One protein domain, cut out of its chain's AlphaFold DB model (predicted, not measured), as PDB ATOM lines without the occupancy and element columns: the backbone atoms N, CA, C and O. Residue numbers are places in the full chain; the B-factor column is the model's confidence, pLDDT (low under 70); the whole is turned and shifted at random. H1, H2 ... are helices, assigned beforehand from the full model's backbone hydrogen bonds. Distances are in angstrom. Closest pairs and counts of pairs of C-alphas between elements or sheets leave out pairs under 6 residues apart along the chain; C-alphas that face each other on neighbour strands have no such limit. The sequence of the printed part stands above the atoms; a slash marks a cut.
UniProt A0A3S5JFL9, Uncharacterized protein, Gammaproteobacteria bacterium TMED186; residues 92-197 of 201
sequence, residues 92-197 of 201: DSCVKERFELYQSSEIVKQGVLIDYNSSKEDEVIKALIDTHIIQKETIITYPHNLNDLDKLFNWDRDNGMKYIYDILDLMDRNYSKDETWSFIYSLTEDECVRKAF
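What this domain is: This is residues 92 to 197 of the 201 residues of an uncharacterized protein of Gammaproteobacteria bacterium TMED186 (UniProt A0A3S5JFL9). Two lobes make an elongated body: H1 and H6 pack together at one end, H3 crosses the H4-H5 hairpin at the other, with H2 between. The 106 printed residues include six named helices, H1 to H6: all helix. The whole is only just loose, close to compact, with radius of gyration of the C-alphas 15.8 A and spans of 51, 28 and 24 A.

Where its parts are: H1, residues 92 to 104, begins at C-alpha 92 (-14.621, -7.206, -13.067). H2 is residues 106 to 111, H3 120 to 133, H4 146 to 158, H5 164 to 175. H6, 179 to 196, 25.7 A long, ends at C-alpha 196 (-9.111, -16.464, -12.325).

How they stand to each other: H6, with residues 184 to 192 alone, touches H1 at a steep tilt of 46 degrees, closest C-alphas Val 95 and Thr 188, 5.5 A. H4, the hub, touches H2, H3 and H5. H2 has 1 of 2 and H6 12 of 14 O i to N i+4 pairs within hydrogen-bond range.

The domain as a whole: The printed part has no cut; the H3 to H4 link is long. Residues 136 to 142 and 177 to 180 have pLDDT under 70.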
ATOM      1  N   ASP A  92     -13.943  -8.321 -12.399       90.12
ATOM      2  CA  ASP A  92     -14.621  -7.206 -13.067       90.12
ATOM      3  C   ASP A  92     -13.623  -6.139 -13.556       90.12
ATOM      4  O   ASP A  92     -13.802  -5.587 -14.643       90.12
ATOM      5  N   SER A  93     -12.531  -5.896 -12.819       92.62
ATOM      6  CA  SER A  93     -11.461  -5.008 -13.299       92.62
ATOM      7  C   SER A  93     -10.709  -5.624 -14.475       92.62
ATOM      8  O   SER A  93     -10.436  -4.919 -15.439       92.62
ATOM      9  N   CYS A  94     -10.437  -6.935 -14.448       92.56
ATOM     10  CA  CYS A  94      -9.836  -7.631 -15.588       92.56
ATOM     11  C   CYS A  94     -10.694  -7.468 -16.848       92.56
ATOM     12  O   CYS A  94     -10.167  -7.104 -17.898       92.56
ATOM     13  N   VAL A  95     -12.007  -7.707 -16.744       91.00
ATOM     14  CA  VAL A  95     -12.932  -7.572 -17.879       91.00
ATOM     15  C   VAL A  95     -12.916  -6.139 -18.394       91.00
ATOM     16  O   VAL A  95     -12.743  -5.930 -19.592       91.00
ATOM     17  N   LYS A  96     -13.013  -5.153 -17.495       91.81
ATOM     18  CA  LYS A  96     -12.970  -3.735 -17.858       91.81
ATOM     19  C   LYS A  96     -11.675  -3.362 -18.590       91.81
ATOM     20  O   LYS A  96     -11.743  -2.855 -19.703       91.81
ATOM     21  N   GLU A  97     -10.515  -3.650 -18.005       92.75
ATOM     22  CA  GLU A  97      -9.205  -3.305 -18.576       92.75
ATOM     23  C   GLU A  97      -8.973  -3.986 -19.929       92.75
ATOM     24  O   GLU A  97      -8.464  -3.376 -20.872       92.75
ATOM     25  N   ARG A  98      -9.358  -5.262 -20.054       90.00
ATOM     26  CA  ARG A  98      -9.222  -6.003 -21.312       90.00
ATOM     27  C   ARG A  98     -10.156  -5.475 -22.388       90.00
ATOM     28  O   ARG A  98      -9.742  -5.356 -23.538       90.00
ATOM     29  N   PHE A  99     -11.389  -5.153 -22.020       90.25
ATOM     30  CA  PHE A  99     -12.358  -4.590 -22.945       90.25
ATOM     31  C   PHE A  99     -11.915  -3.216 -23.455       90.25
ATOM     32  O   PHE A  99     -11.905  -3.000 -24.665       90.25
ATOM     33  N   GLU A 100     -11.445  -2.337 -22.566       90.06
ATOM     34  CA  GLU A 100     -10.855  -1.042 -22.934       90.06
ATOM     35  C   GLU A 100      -9.642  -1.218 -23.863       90.06
ATOM     36  O   GLU A 100      -9.505  -0.500 -24.854       90.06
ATOM     37  N   LEU A 101      -8.796  -2.226 -23.618       89.81
ATOM     38  CA  LEU A 101      -7.660  -2.531 -24.487       89.81
ATOM     39  C   LEU A 101      -8.105  -2.932 -25.901       89.81
ATOM     40  O   LEU A 101      -7.557  -2.413 -26.876       89.81
ATOM     41  N   TYR A 102      -9.123  -3.784 -26.045       88.44
ATOM     42  CA  TYR A 102      -9.677  -4.107 -27.364       88.44
ATOM     43  C   TYR A 102     -10.340  -2.898 -28.030       88.44
ATOM     44  O   TYR A 102     -10.094  -2.657 -29.211       88.44
ATOM     45  N   GLN A 103     -11.102  -2.103 -27.278       85.44
ATOM     46  CA  GLN A 103     -11.688  -0.852 -27.764       85.44
ATOM     47  C   GLN A 103     -10.648   0.217 -28.097       85.44
ATOM     48  O   GLN A 103     -10.989   1.192 -28.751       85.44
ATOM     49  N   SER A 104      -9.392   0.073 -27.678       88.06
ATOM     50  CA  SER A 104      -8.290   0.959 -28.073       88.06
ATOM     51  C   SER A 104      -7.450   0.407 -29.232       88.06
ATOM     52  O   SER A 104      -6.677   1.146 -29.836       88.06
ATOM     53  N   SER A 105      -7.606  -0.875 -29.572       89.56
ATOM     54  CA  SER A 105      -6.773  -1.562 -30.561       89.56
ATOM     55  C   SER A 105      -7.156  -1.184 -31.989       89.56
ATOM     56  O   SER A 105      -8.264  -1.472 -32.444       89.56
ATOM     57  N   GLU A 106      -6.203  -0.625 -32.736       87.75
ATOM     58  CA  GLU A 106      -6.390  -0.319 -34.159       87.75
ATOM     59  C   GLU A 106      -6.758  -1.564 -34.974       87.75
ATOM     60  O   GLU A 106      -7.598  -1.487 -35.863       87.75
ATOM     61  N   ILE A 107      -6.172  -2.723 -34.650       85.81
ATOM     62  CA  ILE A 107      -6.423  -3.981 -35.370       85.81
ATOM     63  C   ILE A 107      -7.880  -4.412 -35.198       85.81
ATOM     64  O   ILE A 107      -8.525  -4.815 -36.163       85.81
ATOM     65  N   VAL A 108      -8.413  -4.310 -33.976       86.31
ATOM     66  CA  VAL A 108      -9.824  -4.629 -33.716       86.31
ATOM     67  C   VAL A 108     -10.715  -3.651 -34.468       86.31
ATOM     68  O   VAL A 108     -11.605  -4.075 -35.199       86.31
ATOM     69  N   LYS A 109     -10.431  -2.350 -34.361       88.12
ATOM     70  CA  LYS A 109     -11.217  -1.295 -35.009       88.12
ATOM     71  C   LYS A 109     -11.231  -1.380 -36.529       88.12
ATOM     72  O   LYS A 109     -12.249  -1.060 -37.123       88.12
ATOM     73  N   GLN A 110     -10.146  -1.836 -37.155       87.00
ATOM     74  CA  GLN A 110     -10.091  -2.076 -38.602       87.00
ATOM     75  C   GLN A 110     -11.054  -3.183 -39.055       87.00
ATOM     76  O   GLN A 110     -11.553  -3.136 -40.175       87.00
ATOM     77  N   GLY A 111     -11.311  -4.173 -38.194       84.56
ATOM     78  CA  GLY A 111     -12.248  -5.264 -38.467       84.56
ATOM     79  C   GLY A 111     -13.712  -4.918 -38.185       84.56
ATOM     80  O   GLY A 111     -14.595  -5.665 -38.599       84.56
ATOM     81  N   VAL A 112     -13.976  -3.803 -37.498       87.81
ATOM     82  CA  VAL A 112     -15.328  -3.364 -37.147       87.81
ATOM     83  C   VAL A 112     -15.781  -2.279 -38.116       87.81
ATOM     84  O   VAL A 112     -15.238  -1.176 -38.129       87.81
ATOM     85  N   LEU A 113     -16.778  -2.607 -38.935       90.81
ATOM     86  CA  LEU A 113     -17.359  -1.675 -39.897       90.81
ATOM     87  C   LEU A 113     -18.271  -0.670 -39.195       90.81
ATOM     88  O   LEU A 113     -18.947  -1.016 -38.230       90.81
ATOM     89  N   ILE A 114     -18.294   0.558 -39.711       91.50
ATOM     90  CA  ILE A 114     -19.234   1.583 -39.257       91.50
ATOM     91  C   ILE A 114     -20.624   1.243 -39.797       91.50
ATOM     92  O   ILE A 114     -20.800   1.100 -41.012       91.50
ATOM     93  N   ASP A 115     -21.598   1.170 -38.901       90.44
ATOM     94  CA  ASP A 115     -23.013   1.139 -39.229       90.44
ATOM     95  C   ASP A 115     -23.541   2.569 -39.400       90.44
ATOM     96  O   ASP A 115     -23.443   3.408 -38.495       90.44
ATOM     97  N   TYR A 116     -24.055   2.848 -40.598       91.38
ATOM     98  CA  TYR A 116     -24.588   4.149 -40.991       91.38
ATOM     99  C   TYR A 116     -26.099   4.061 -41.144       91.38
ATOM    100  O   TYR A 116     -26.627   3.149 -41.782       91.38
ATOM    101  N   ASN A 117     -26.786   5.096 -40.685       91.12
ATOM    102  CA  ASN A 117     -28.184   5.313 -41.004       91.12
ATOM    103  C   ASN A 117     -28.336   5.958 -42.389       91.12
ATOM    104  O   ASN A 117     -27.407   6.529 -42.957       91.12
ATOM    105  N   SER A 118     -29.557   5.943 -42.923       90.06
ATOM    106  CA  SER A 118     -29.909   6.657 -44.159       90.06
ATOM    107  C   SER A 118     -30.130   8.165 -43.940       90.06
ATOM    108  O   SER A 118     -30.967   8.768 -44.615       90.06
ATOM    109  N   SER A 119     -29.486   8.756 -42.931       93.56
ATOM    110  CA  SER A 119     -29.624  10.171 -42.583       93.56
ATOM    111  C   SER A 119     -28.702  11.030 -43.451       93.56
ATOM    112  O   SER A 119     -27.699  10.562 -43.993       93.56
ATOM    113  N   LYS A 120     -29.032  12.317 -43.583       92.94
ATOM    114  CA  LYS A 120     -28.198  13.252 -44.347       92.94
ATOM    115  C   LYS A 120     -26.878  13.526 -43.620       92.94
ATOM    116  O   LYS A 120     -25.856  13.776 -44.252       92.94
ATOM    117  N   GLU A 121     -26.915  13.491 -42.299       92.94
ATOM    118  CA  GLU A 121     -25.775  13.661 -41.407       92.94
ATOM    119  C   GLU A 121     -24.742  12.549 -41.650       92.94
ATOM    120  O   GLU A 121     -23.566  12.833 -41.888       92.94
ATOM    121  N   ASP A 122     -25.195  11.296 -41.728       93.44
ATOM    122  CA  ASP A 122     -24.338  10.135 -41.979       93.44
ATOM    123  C   ASP A 122     -23.748  10.162 -43.402       93.44
ATOM    124  O   ASP A 122     -22.575   9.827 -43.595       93.44
ATOM    125  N   GLU A 123     -24.501  10.641 -44.401       93.00
ATOM    126  CA  GLU A 123     -23.975  10.879 -45.754       93.00
ATOM    127  C   GLU A 123     -22.840  11.916 -45.764       93.00
ATOM    128  O   GLU A 123     -21.828  11.729 -46.451       93.00
ATOM    129  N   VAL A 124     -22.978  12.998 -44.989       94.25
ATOM    130  CA  VAL A 124     -21.936  14.026 -44.850       94.25
ATOM    131  C   VAL A 124     -20.699  13.448 -44.169       94.25
ATOM    132  O   VAL A 124     -19.592  13.638 -44.676       94.25
ATOM    133  N   ILE A 125     -20.864  12.708 -43.068       94.94
ATOM    134  CA  ILE A 125     -19.742  12.065 -42.369       94.94
ATOM    135  C   ILE A 125     -19.006  11.095 -43.292       94.94
ATOM    136  O   ILE A 125     -17.774  11.117 -43.363       94.94
ATOM    137  N   LYS A 126     -19.741  10.284 -44.057       93.12
ATOM    138  CA  LYS A 126     -19.153   9.357 -45.025       93.12
ATOM    139  C   LYS A 126     -18.274  10.088 -46.042       93.12
ATOM    140  O   LYS A 126     -17.128   9.694 -46.253       93.12
ATOM    141  N   ALA A 127     -18.773  11.187 -46.608       91.06
ATOM    142  CA  ALA A 127     -18.007  12.003 -47.548       91.06
ATOM    143  C   ALA A 127     -16.751  12.627 -46.906       91.06
ATOM    144  O   ALA A 127     -15.710  12.718 -47.562       91.06
ATOM    145  N   LEU A 128     -16.818  13.029 -45.630       93.25
ATOM    146  CA  LEU A 128     -15.660  13.552 -44.897       93.25
ATOM    147  C   LEU A 128     -14.576  12.484 -44.704       93.25
ATOM    148  O   LEU A 128     -13.400  12.780 -44.919       93.25
ATOM    149  N   ILE A 129     -14.952  11.247 -44.362       93.25
ATOM    150  CA  ILE A 129     -14.002  10.127 -44.238       93.25
ATOM    151  C   ILE A 129     -13.306   9.865 -45.574       93.25
ATOM    152  O   ILE A 129     -12.074   9.805 -45.630       93.25
ATOM    153  N   ASP A 130     -14.078   9.769 -46.658       90.62
ATOM    154  CA  ASP A 130     -13.532   9.532 -47.998       90.62
ATOM    155  C   ASP A 130     -12.559  10.644 -48.430       90.62
ATOM    156  O   ASP A 130     -11.495  10.359 -48.990       90.62
ATOM    157  N   THR A 131     -12.893  11.903 -48.131       89.94
ATOM    158  CA  THR A 131     -12.126  13.080 -48.573       89.94
ATOM    159  C   THR A 131     -10.881  13.336 -47.724       89.94
ATOM    160  O   THR A 131      -9.817  13.629 -48.267       89.94
ATOM    161  N   HIS A 132     -10.995  13.267 -46.397       89.75
ATOM    162  CA  HIS A 132      -9.946  13.741 -45.485       89.75
ATOM    163  C   HIS A 132      -9.123  12.623 -44.851       89.75
ATOM    164  O   HIS A 132      -7.948  12.844 -44.551       89.75
ATOM    165  N   ILE A 133      -9.703  11.433 -44.672       90.19
ATOM    166  CA  ILE A 133      -9.055  10.333 -43.947       90.19
ATOM    167  C   ILE A 133      -8.456   9.315 -44.907       90.19
ATOM    168  O   ILE A 133      -7.267   9.013 -44.814       90.19
ATOM    169  N   ILE A 134      -9.259   8.804 -45.842       84.31
ATOM    170  CA  ILE A 134      -8.786   7.801 -46.805       84.31
ATOM    171  C   ILE A 134      -8.127   8.476 -48.019       84.31
ATOM    172  O   ILE A 134      -7.265   7.873 -48.652       84.31
ATOM    173  N   GLN A 135      -8.492   9.732 -48.314       74.81
ATOM    174  CA  GLN A 135      -7.959  10.526 -49.431       74.81
ATOM    175  C   GLN A 135      -8.023   9.760 -50.759       74.81
ATOM    176  O   GLN A 135      -7.055   9.701 -51.519       74.81
ATOM    177  N   LYS A 136      -9.156   9.099 -51.030       64.12
ATOM    178  CA  LYS A 136      -9.257   8.246 -52.216       64.12
ATOM    179  C   LYS A 136      -9.196   9.091 -53.485       64.12
ATOM    180  O   LYS A 136     -10.094   9.874 -53.768       64.12
ATOM    181  N   GLU A 137      -8.186   8.832 -54.310       55.94
ATOM    182  CA  GLU A 137      -8.113   9.345 -55.685       55.94
ATOM    183  C   GLU A 137      -9.042   8.576 -56.652       55.94
ATOM    184  O   GLU A 137      -9.190   8.959 -57.811       55.94
ATOM    185  N   THR A 138      -9.685   7.484 -56.208       51.19
ATOM    186  CA  THR A 138     -10.506   6.602 -57.058       51.19
ATOM    187  C   THR A 138     -11.882   6.280 -56.463       51.19
ATOM    188  O   THR A 138     -12.071   6.248 -55.253       51.19
ATOM    189  N   ILE A 139     -12.845   5.988 -57.351       54.28
ATOM    190  CA  ILE A 139     -14.291   5.779 -57.099       54.28
ATOM    191  C   ILE A 139     -14.593   4.492 -56.289       54.28
ATOM    192  O   ILE A 139     -15.750   4.153 -56.049       54.28
ATOM    193  N   ILE A 140     -13.581   3.735 -55.858       56.44
ATOM    194  CA  ILE A 140     -13.807   2.477 -55.136       56.44
ATOM    195  C   ILE A 140     -14.205   2.786 -53.688       56.44
ATOM    196  O   ILE A 140     -13.380   3.129 -52.837       56.44
ATOM    197  N   THR A 141     -15.491   2.633 -53.392       62.28
ATOM    198  CA  THR A 141     -16.026   2.755 -52.036       62.28
ATOM    199  C   THR A 141     -15.609   1.543 -51.204       62.28
ATOM    200  O   THR A 141     -16.226   0.485 -51.271       62.28
ATOM    201  N   TYR A 142     -14.547   1.687 -50.416       67.19
ATOM    202  CA  TYR A 142     -14.235   0.755 -49.336       67.19
ATOM    203  C   TYR A 142     -15.182   0.975 -48.151       67.19
ATOM    204  O   TYR A 142     -15.472   2.134 -47.844       67.19
ATOM    205  N   PRO A 143     -15.656  -0.095 -47.489       85.62
ATOM    206  CA  PRO A 143     -16.424   0.044 -46.260       85.62
ATOM    207  C   PRO A 143     -15.554   0.704 -45.183       85.62
ATOM    208  O   PRO A 143     -14.406   0.309 -44.978       85.62
ATOM    209  N   HIS A 144     -16.093   1.737 -44.536       91.75
ATOM    210  CA  HIS A 144     -15.401   2.461 -43.470       91.75
ATOM    211  C   HIS A 144     -15.433   1.652 -42.178       91.75
ATOM    212  O   HIS A 144     -16.406   0.946 -41.905       91.75
ATOM    213  N   ASN A 145     -14.382   1.780 -41.379       92.56
ATOM    214  CA  ASN A 145     -14.232   1.066 -40.115       92.56
ATOM    215  C   ASN A 145     -14.011   2.043 -38.949       92.56
ATOM    216  O   ASN A 145     -13.791   3.237 -39.159       92.56
ATOM    217  N   LEU A 146     -14.056   1.554 -37.709       92.81
ATOM    218  CA  LEU A 146     -13.953   2.423 -36.528       92.81
ATOM    219  C   LEU A 146     -12.617   3.167 -36.422       92.81
ATOM    220  O   LEU A 146     -12.562   4.239 -35.825       92.81
ATOM    221  N   ASN A 147     -11.548   2.650 -37.033       92.88
ATOM    222  CA  ASN A 147     -10.272   3.361 -37.072       92.88
ATOM    223  C   ASN A 147     -10.364   4.612 -37.962       92.88
ATOM    224  O   ASN A 147      -9.731   5.626 -37.677       92.88
ATOM    225  N   ASP A 148     -11.165   4.565 -39.028       94.31
ATOM    226  CA  ASP A 148     -11.424   5.735 -39.871       94.31
ATOM    227  C   ASP A 148     -12.256   6.784 -39.120       94.31
ATOM    228  O   ASP A 148     -11.985   7.980 -39.237       94.31
ATOM    229  N   LEU A 149     -13.218   6.340 -38.301       94.94
ATOM    230  CA  LEU A 149     -14.039   7.221 -37.465       94.94
ATOM    231  C   LEU A 149     -13.212   7.935 -36.387       94.94
ATOM    232  O   LEU A 149     -13.355   9.142 -36.205       94.94
ATOM    233  N   ASP A 150     -12.290   7.227 -35.734       95.00
ATOM    234  CA  ASP A 150     -11.373   7.827 -34.757       95.00
ATOM    235  C   ASP A 150     -10.464   8.881 -35.395       95.00
ATOM    236  O   ASP A 150     -10.229   9.956 -34.836       95.00
ATOM    237  N   LYS A 151      -9.951   8.587 -36.595       95.06
ATOM    238  CA  LYS A 151      -9.148   9.546 -37.359       95.06
ATOM    239  C   LYS A 151      -9.972  10.765 -37.755       95.06
ATOM    240  O   LYS A 151      -9.457  11.876 -37.662       95.06
ATOM    241  N   LEU A 152     -11.234  10.578 -38.146       96.50
ATOM    242  CA  LEU A 152     -12.138  11.688 -38.437       96.50
ATOM    243  C   LEU A 152     -12.390  12.555 -37.204       96.50
ATOM    244  O   LEU A 152     -12.313  13.775 -37.307       96.50
ATOM    245  N   PHE A 153     -12.647  11.947 -36.047       96.69
ATOM    246  CA  PHE A 153     -12.838  12.672 -34.791       96.69
ATOM    247  C   PHE A 153     -11.626  13.548 -34.448       96.69
ATOM    248  O   PHE A 153     -11.775  14.729 -34.127       96.69
ATOM    249  N   ASN A 154     -10.417  12.993 -34.567       96.19
ATOM    250  CA  ASN A 154      -9.184  13.746 -34.335       96.19
ATOM    251  C   ASN A 154      -8.990  14.857 -35.374       96.19
ATOM    252  O   ASN A 154      -8.672  15.988 -35.013       96.19
ATOM    253  N   TRP A 155      -9.246  14.562 -36.650       96.38
ATOM    254  CA  TRP A 155      -9.179  15.561 -37.709       96.38
ATOM    255  C   TRP A 155     -10.158  16.718 -37.463       96.38
ATOM    256  O   TRP A 155      -9.745  17.873 -37.536       96.38
ATOM    257  N   ASP A 156     -11.422  16.453 -37.122       97.00
ATOM    258  CA  ASP A 156     -12.415  17.509 -36.878       97.00
ATOM    259  C   ASP A 156     -12.038  18.349 -35.650       97.00
ATOM    260  O   ASP A 156     -12.142  19.577 -35.693       97.00
ATOM    261  N   ARG A 157     -11.492  17.728 -34.593       96.50
ATOM    262  CA  ARG A 157     -10.931  18.453 -33.439       96.50
ATOM    263  C   ARG A 157      -9.845  19.448 -33.835       96.50
ATOM    264  O   ARG A 157      -9.867  20.582 -33.353       96.50
ATOM    265  N   ASP A 158      -8.944  19.051 -34.724       96.81
ATOM    266  CA  ASP A 158      -7.864  19.913 -35.211       96.81
ATOM    267  C   ASP A 158      -8.356  20.963 -36.229       96.81
ATOM    268  O   ASP A 158      -7.685  21.969 -36.462       96.81
ATOM    269  N   ASN A 159      -9.552  20.771 -36.804       94.25
ATOM    270  CA  ASN A 159     -10.140  21.614 -37.853       94.25
ATOM    271  C   ASN A 159     -11.392  22.385 -37.396       94.25
ATOM    272  O   ASN A 159     -12.237  22.773 -38.205       94.25
ATOM    273  N   GLY A 160     -11.487  22.679 -36.096       95.25
ATOM    274  CA  GLY A 160     -12.479  23.612 -35.553       95.25
ATOM    275  C   GLY A 160     -13.789  22.983 -35.078       95.25
ATOM    276  O   GLY A 160     -14.727  23.725 -34.792       95.25
ATOM    277  N   MET A 161     -13.841  21.655 -34.942       95.31
ATOM    278  CA  MET A 161     -14.947  20.895 -34.344       95.31
ATOM    279  C   MET A 161     -16.302  21.141 -35.021       95.31
ATOM    280  O   MET A 161     -17.337  21.257 -34.361       95.31
ATOM    281  N   LYS A 162     -16.301  21.302 -36.346       96.31
ATOM    282  CA  LYS A 162     -17.500  21.710 -37.086       96.31
ATOM    283  C   LYS A 162     -18.549  20.599 -37.121       96.31
ATOM    284  O   LYS A 162     -19.740  20.907 -37.142       96.31
ATOM    285  N   TYR A 163     -18.106  19.348 -37.136       96.25
ATOM    286  CA  TYR A 163     -18.960  18.165 -37.261       96.25
ATOM    287  C   TYR A 163     -18.988  17.330 -35.974       96.25
ATOM    288  O   TYR A 163     -19.489  16.210 -35.967       96.25
ATOM    289  N   ILE A 164     -18.459  17.873 -34.873       95.94
ATOM    290  CA  ILE A 164     -18.154  17.116 -33.658       95.94
ATOM    291  C   ILE A 164     -19.363  16.389 -33.070       95.94
ATOM    292  O   ILE A 164     -19.219  15.269 -32.600       95.94
ATOM    293  N   TYR A 165     -20.552  16.992 -33.105       96.00
ATOM    294  CA  TYR A 165     -21.754  16.370 -32.551       96.00
ATOM    295  C   TYR A 165     -22.248  15.214 -33.409       96.00
ATOM    296  O   TYR A 165     -22.562  14.167 -32.858       96.00
ATOM    297  N   ASP A 166     -22.241  15.371 -34.731       96.50
ATOM    298  CA  ASP A 166     -22.648  14.308 -35.650       96.50
ATOM    299  C   ASP A 166     -21.649  13.139 -35.578       96.50
ATOM    300  O   ASP A 166     -22.034  11.971 -35.560       96.50
ATOM    301  N   ILE A 167     -20.350  13.447 -35.456       96.75
ATOM    302  CA  ILE A 167     -19.300  12.440 -35.257       96.75
ATOM    303  C   ILE A 167     -19.494  11.719 -33.922       96.75
ATOM    304  O   ILE A 167     -19.436  10.493 -33.889       96.75
ATOM    305  N   LEU A 168     -19.724  12.447 -32.825       95.50
ATOM    306  CA  LEU A 168     -19.942  11.852 -31.504       95.50
ATOM    307  C   LEU A 168     -21.205  10.993 -31.459       95.50
ATOM    308  O   LEU A 168     -21.183   9.941 -30.836       95.50
ATOM    309  N   ASP A 169     -22.273  11.411 -32.130       94.12
ATOM    310  CA  ASP A 169     -23.510  10.641 -32.257       94.12
ATOM    311  C   ASP A 169     -23.277   9.340 -33.046       94.12
ATOM    312  O   ASP A 169     -23.672   8.256 -32.611       94.12
ATOM    313  N   LEU A 170     -22.537   9.403 -34.160       94.19
ATOM    314  CA  LEU A 170     -22.146   8.205 -34.903       94.19
ATOM    315  C   LEU A 170     -21.220   7.293 -34.081       94.19
ATOM    316  O   LEU A 170     -21.378   6.072 -34.119       94.19
ATOM    317  N   MET A 171     -20.277   7.865 -33.328       93.19
ATOM    318  CA  MET A 171     -19.415   7.117 -32.412       93.19
ATOM    319  C   MET A 171     -20.229   6.448 -31.311       93.19
ATOM    320  O   MET A 171     -20.000   5.273 -31.054       93.19
ATOM    321  N   ASP A 172     -21.181   7.144 -30.692       91.81
ATOM    322  CA  ASP A 172     -22.017   6.581 -29.633       91.81
ATOM    323  C   ASP A 172     -22.754   5.341 -30.137       91.81
ATOM    324  O   ASP A 172     -22.639   4.284 -29.525       91.81
ATOM    325  N   ARG A 173     -23.374   5.399 -31.322       90.25
ATOM    326  CA  ARG A 173     -24.022   4.226 -31.938       90.25
ATOM    327  C   ARG A 173     -23.057   3.070 -32.204       90.25
ATOM    328  O   ARG A 173     -23.382   1.919 -31.957       90.25
ATOM    329  N   ASN A 174     -21.861   3.368 -32.699       90.81
ATOM    330  CA  ASN A 174     -20.925   2.345 -33.169       90.81
ATOM    331  C   ASN A 174     -20.004   1.776 -32.071       90.81
ATOM    332  O   ASN A 174     -19.447   0.683 -32.216       90.81
ATOM    333  N   TYR A 175     -19.830   2.505 -30.969       87.50
ATOM    334  CA  TYR A 175     -19.090   2.080 -29.777       87.50
ATOM    335  C   TYR A 175     -20.004   1.611 -28.638       87.50
ATOM    336  O   TYR A 175     -19.509   1.053 -27.650       87.50
ATOM    337  N   SER A 176     -21.318   1.802 -28.773       80.88
ATOM    338  CA  SER A 176     -22.319   1.229 -27.873       80.88
ATOM    339  C   SER A 176     -22.253  -0.294 -27.866       80.88
ATOM    340  O   SER A 176     -21.805  -0.932 -28.817       80.88
ATOM    341  N   LYS A 177     -22.644  -0.885 -26.731       59.78
ATOM    342  CA  LYS A 177     -22.507  -2.314 -26.397       59.78
ATOM    343  C   LYS A 177     -23.494  -3.205 -27.164       59.78
ATOM    344  O   LYS A 177     -24.203  -4.013 -26.565       59.78
ATOM    345  N   ASP A 178     -23.525  -3.052 -28.473       66.12
ATOM    346  CA  ASP A 178     -24.395  -3.783 -29.378       66.12
ATOM    347  C   ASP A 178     -23.747  -5.129 -29.743       66.12
ATOM    348  O   ASP A 178     -22.681  -5.493 -29.230       66.12
ATOM    349  N   GLU A 179     -24.377  -5.883 -30.650       64.56
ATOM    350  CA  GLU A 179     -23.905  -7.194 -31.123       64.56
ATOM    351  C   GLU A 179     -22.415  -7.186 -31.501       64.56
ATOM    352  O   GLU A 179     -21.672  -8.095 -31.120       64.56
ATOM    353  N   THR A 180     -21.956  -6.115 -32.148       69.69
ATOM    354  CA  THR A 180     -20.563  -5.894 -32.556       69.69
ATOM    355  C   THR A 180     -19.570  -6.025 -31.400       69.69
ATOM    356  O   THR A 180     -18.556  -6.717 -31.510       69.69
ATOM    357  N   TRP A 181     -19.867  -5.398 -30.261       83.69
ATOM    358  CA  TRP A 181     -18.992  -5.430 -29.088       83.69
ATOM    359  C   TRP A 181     -19.337  -6.563 -28.129       83.69
ATOM    360  O   TRP A 181     -18.497  -6.925 -27.304       83.69
ATOM    361  N   SER A 182     -20.519  -7.173 -28.263       83.81
ATOM    362  CA  SER A 182     -20.943  -8.321 -27.455       83.81
ATOM    363  C   SER A 182     -19.985  -9.510 -27.588       83.81
ATOM    364  O   SER A 182     -19.640 -10.134 -26.584       83.81
ATOM    365  N   PHE A 183     -19.470  -9.774 -28.796       84.50
ATOM    366  CA  PHE A 183     -18.488 -10.834 -29.030       84.50
ATOM    367  C   PHE A 183     -17.159 -10.542 -28.325       84.50
ATOM    368  O   PHE A 183     -16.624 -11.404 -27.627       84.50
ATOM    369  N   ILE A 184     -16.645  -9.316 -28.466       86.94
ATOM    370  CA  ILE A 184     -15.400  -8.880 -27.820       86.94
ATOM    371  C   ILE A 184     -15.550  -8.916 -26.300       86.94
ATOM    372  O   ILE A 184     -14.677  -9.426 -25.604       86.94
ATOM    373  N   TYR A 185     -16.680  -8.443 -25.782       88.25
ATOM    374  CA  TYR A 185     -16.992  -8.510 -24.362       88.25
ATOM    375  C   TYR A 185     -17.026  -9.965 -23.879       88.25
ATOM    376  O   TYR A 185     -16.357 -10.321 -22.910       88.25
ATOM    377  N   SER A 186     -17.694 -10.847 -24.620       88.19
ATOM    378  CA  SER A 186     -17.712 -12.278 -24.332       88.19
ATOM    379  C   SER A 186     -16.302 -12.888 -24.303       88.19
ATOM    380  O   SER A 186     -15.992 -13.669 -23.404       88.19
ATOM    381  N   LEU A 187     -15.440 -12.522 -25.252       88.19
ATOM    382  CA  LEU A 187     -14.050 -12.974 -25.288       88.19
ATOM    383  C   LEU A 187     -13.272 -12.492 -24.053       88.19
ATOM    384  O   LEU A 187     -12.516 -13.265 -23.461       88.19
ATOM    385  N   THR A 188     -13.480 -11.239 -23.631       89.56
ATOM    386  CA  THR A 188     -12.835 -10.691 -22.425       89.56
ATOM    387  C   THR A 188     -13.266 -11.421 -21.159       89.56
ATOM    388  O   THR A 188     -12.421 -11.713 -20.311       89.56
ATOM    389  N   GLU A 189     -14.547 -11.778 -21.043       90.69
ATOM    390  CA  GLU A 189     -15.051 -12.570 -19.924       90.69
ATOM    391  C   GLU A 189     -14.354 -13.930 -19.849       90.69
ATOM    392  O   GLU A 189     -13.872 -14.301 -18.779       90.69
ATOM    393  N   ASP A 190     -14.250 -14.641 -20.975       88.31
ATOM    394  CA  ASP A 190     -13.621 -15.965 -21.039       88.31
ATOM    395  C   ASP A 190     -12.124 -15.907 -20.701       88.31
ATOM    396  O   ASP A 190     -11.610 -16.752 -19.959       88.31
ATOM    397  N   GLU A 191     -11.404 -14.897 -21.200       89.50
ATOM    398  CA  GLU A 191     -10.002 -14.675 -20.827       89.50
ATOM    399  C   GLU A 191      -9.838 -14.429 -19.325       89.50
ATOM    400  O   GLU A 191      -8.936 -14.987 -18.693       89.50
ATOM    401  N   CYS A 192     -10.699 -13.597 -18.742       90.25
ATOM    402  CA  CYS A 192     -10.627 -13.261 -17.327       90.25
ATOM    403  C   CYS A 192     -11.066 -14.425 -16.428       90.25
ATOM    404  O   CYS A 192     -10.491 -14.599 -15.354       90.25
ATOM    405  N   VAL A 193     -11.991 -15.283 -16.879       87.62
ATOM    406  CA  VAL A 193     -12.297 -16.561 -16.212       87.62
ATOM    407  C   VAL A 193     -11.052 -17.452 -16.186       87.62
ATOM    408  O   VAL A 193     -10.687 -17.949 -15.120       87.62
ATOM    409  N   ARG A 194     -10.349 -17.616 -17.316       86.00
ATOM    410  CA  ARG A 194      -9.110 -18.421 -17.367       86.00
ATOM    411  C   ARG A 194      -8.022 -17.871 -16.451       86.00
ATOM    412  O   ARG A 194      -7.342 -18.638 -15.784       86.00
ATOM    413  N   LYS A 195      -7.870 -16.546 -16.376       86.12
ATOM    414  CA  LYS A 195      -6.930 -15.917 -15.430       86.12
ATOM    415  C   LYS A 195      -7.329 -16.126 -13.971       86.12
ATOM    416  O   LYS A 195      -6.452 -16.220 -13.119       86.12
ATOM    417  N   ALA A 196      -8.626 -16.188 -13.672       83.25
ATOM    418  CA  ALA A 196      -9.111 -16.464 -12.325       83.25
ATOM    419  C   ALA A 196      -8.870 -17.924 -11.914       83.25
ATOM    420  O   ALA A 196      -8.670 -18.186 -10.729       83.25
ATOM    421  N   PHE A 197      -8.840 -18.861 -12.862       81.69
ATOM    422  CA  PHE A 197      -8.569 -20.284 -12.636       81.69
ATOM    423  C   PHE A 197      -7.400 -20.749 -13.516       81.69
ATOM    424  O   PHE A 197      -7.630 -21.477 -14.484       81.69
TER     425      PHE A 197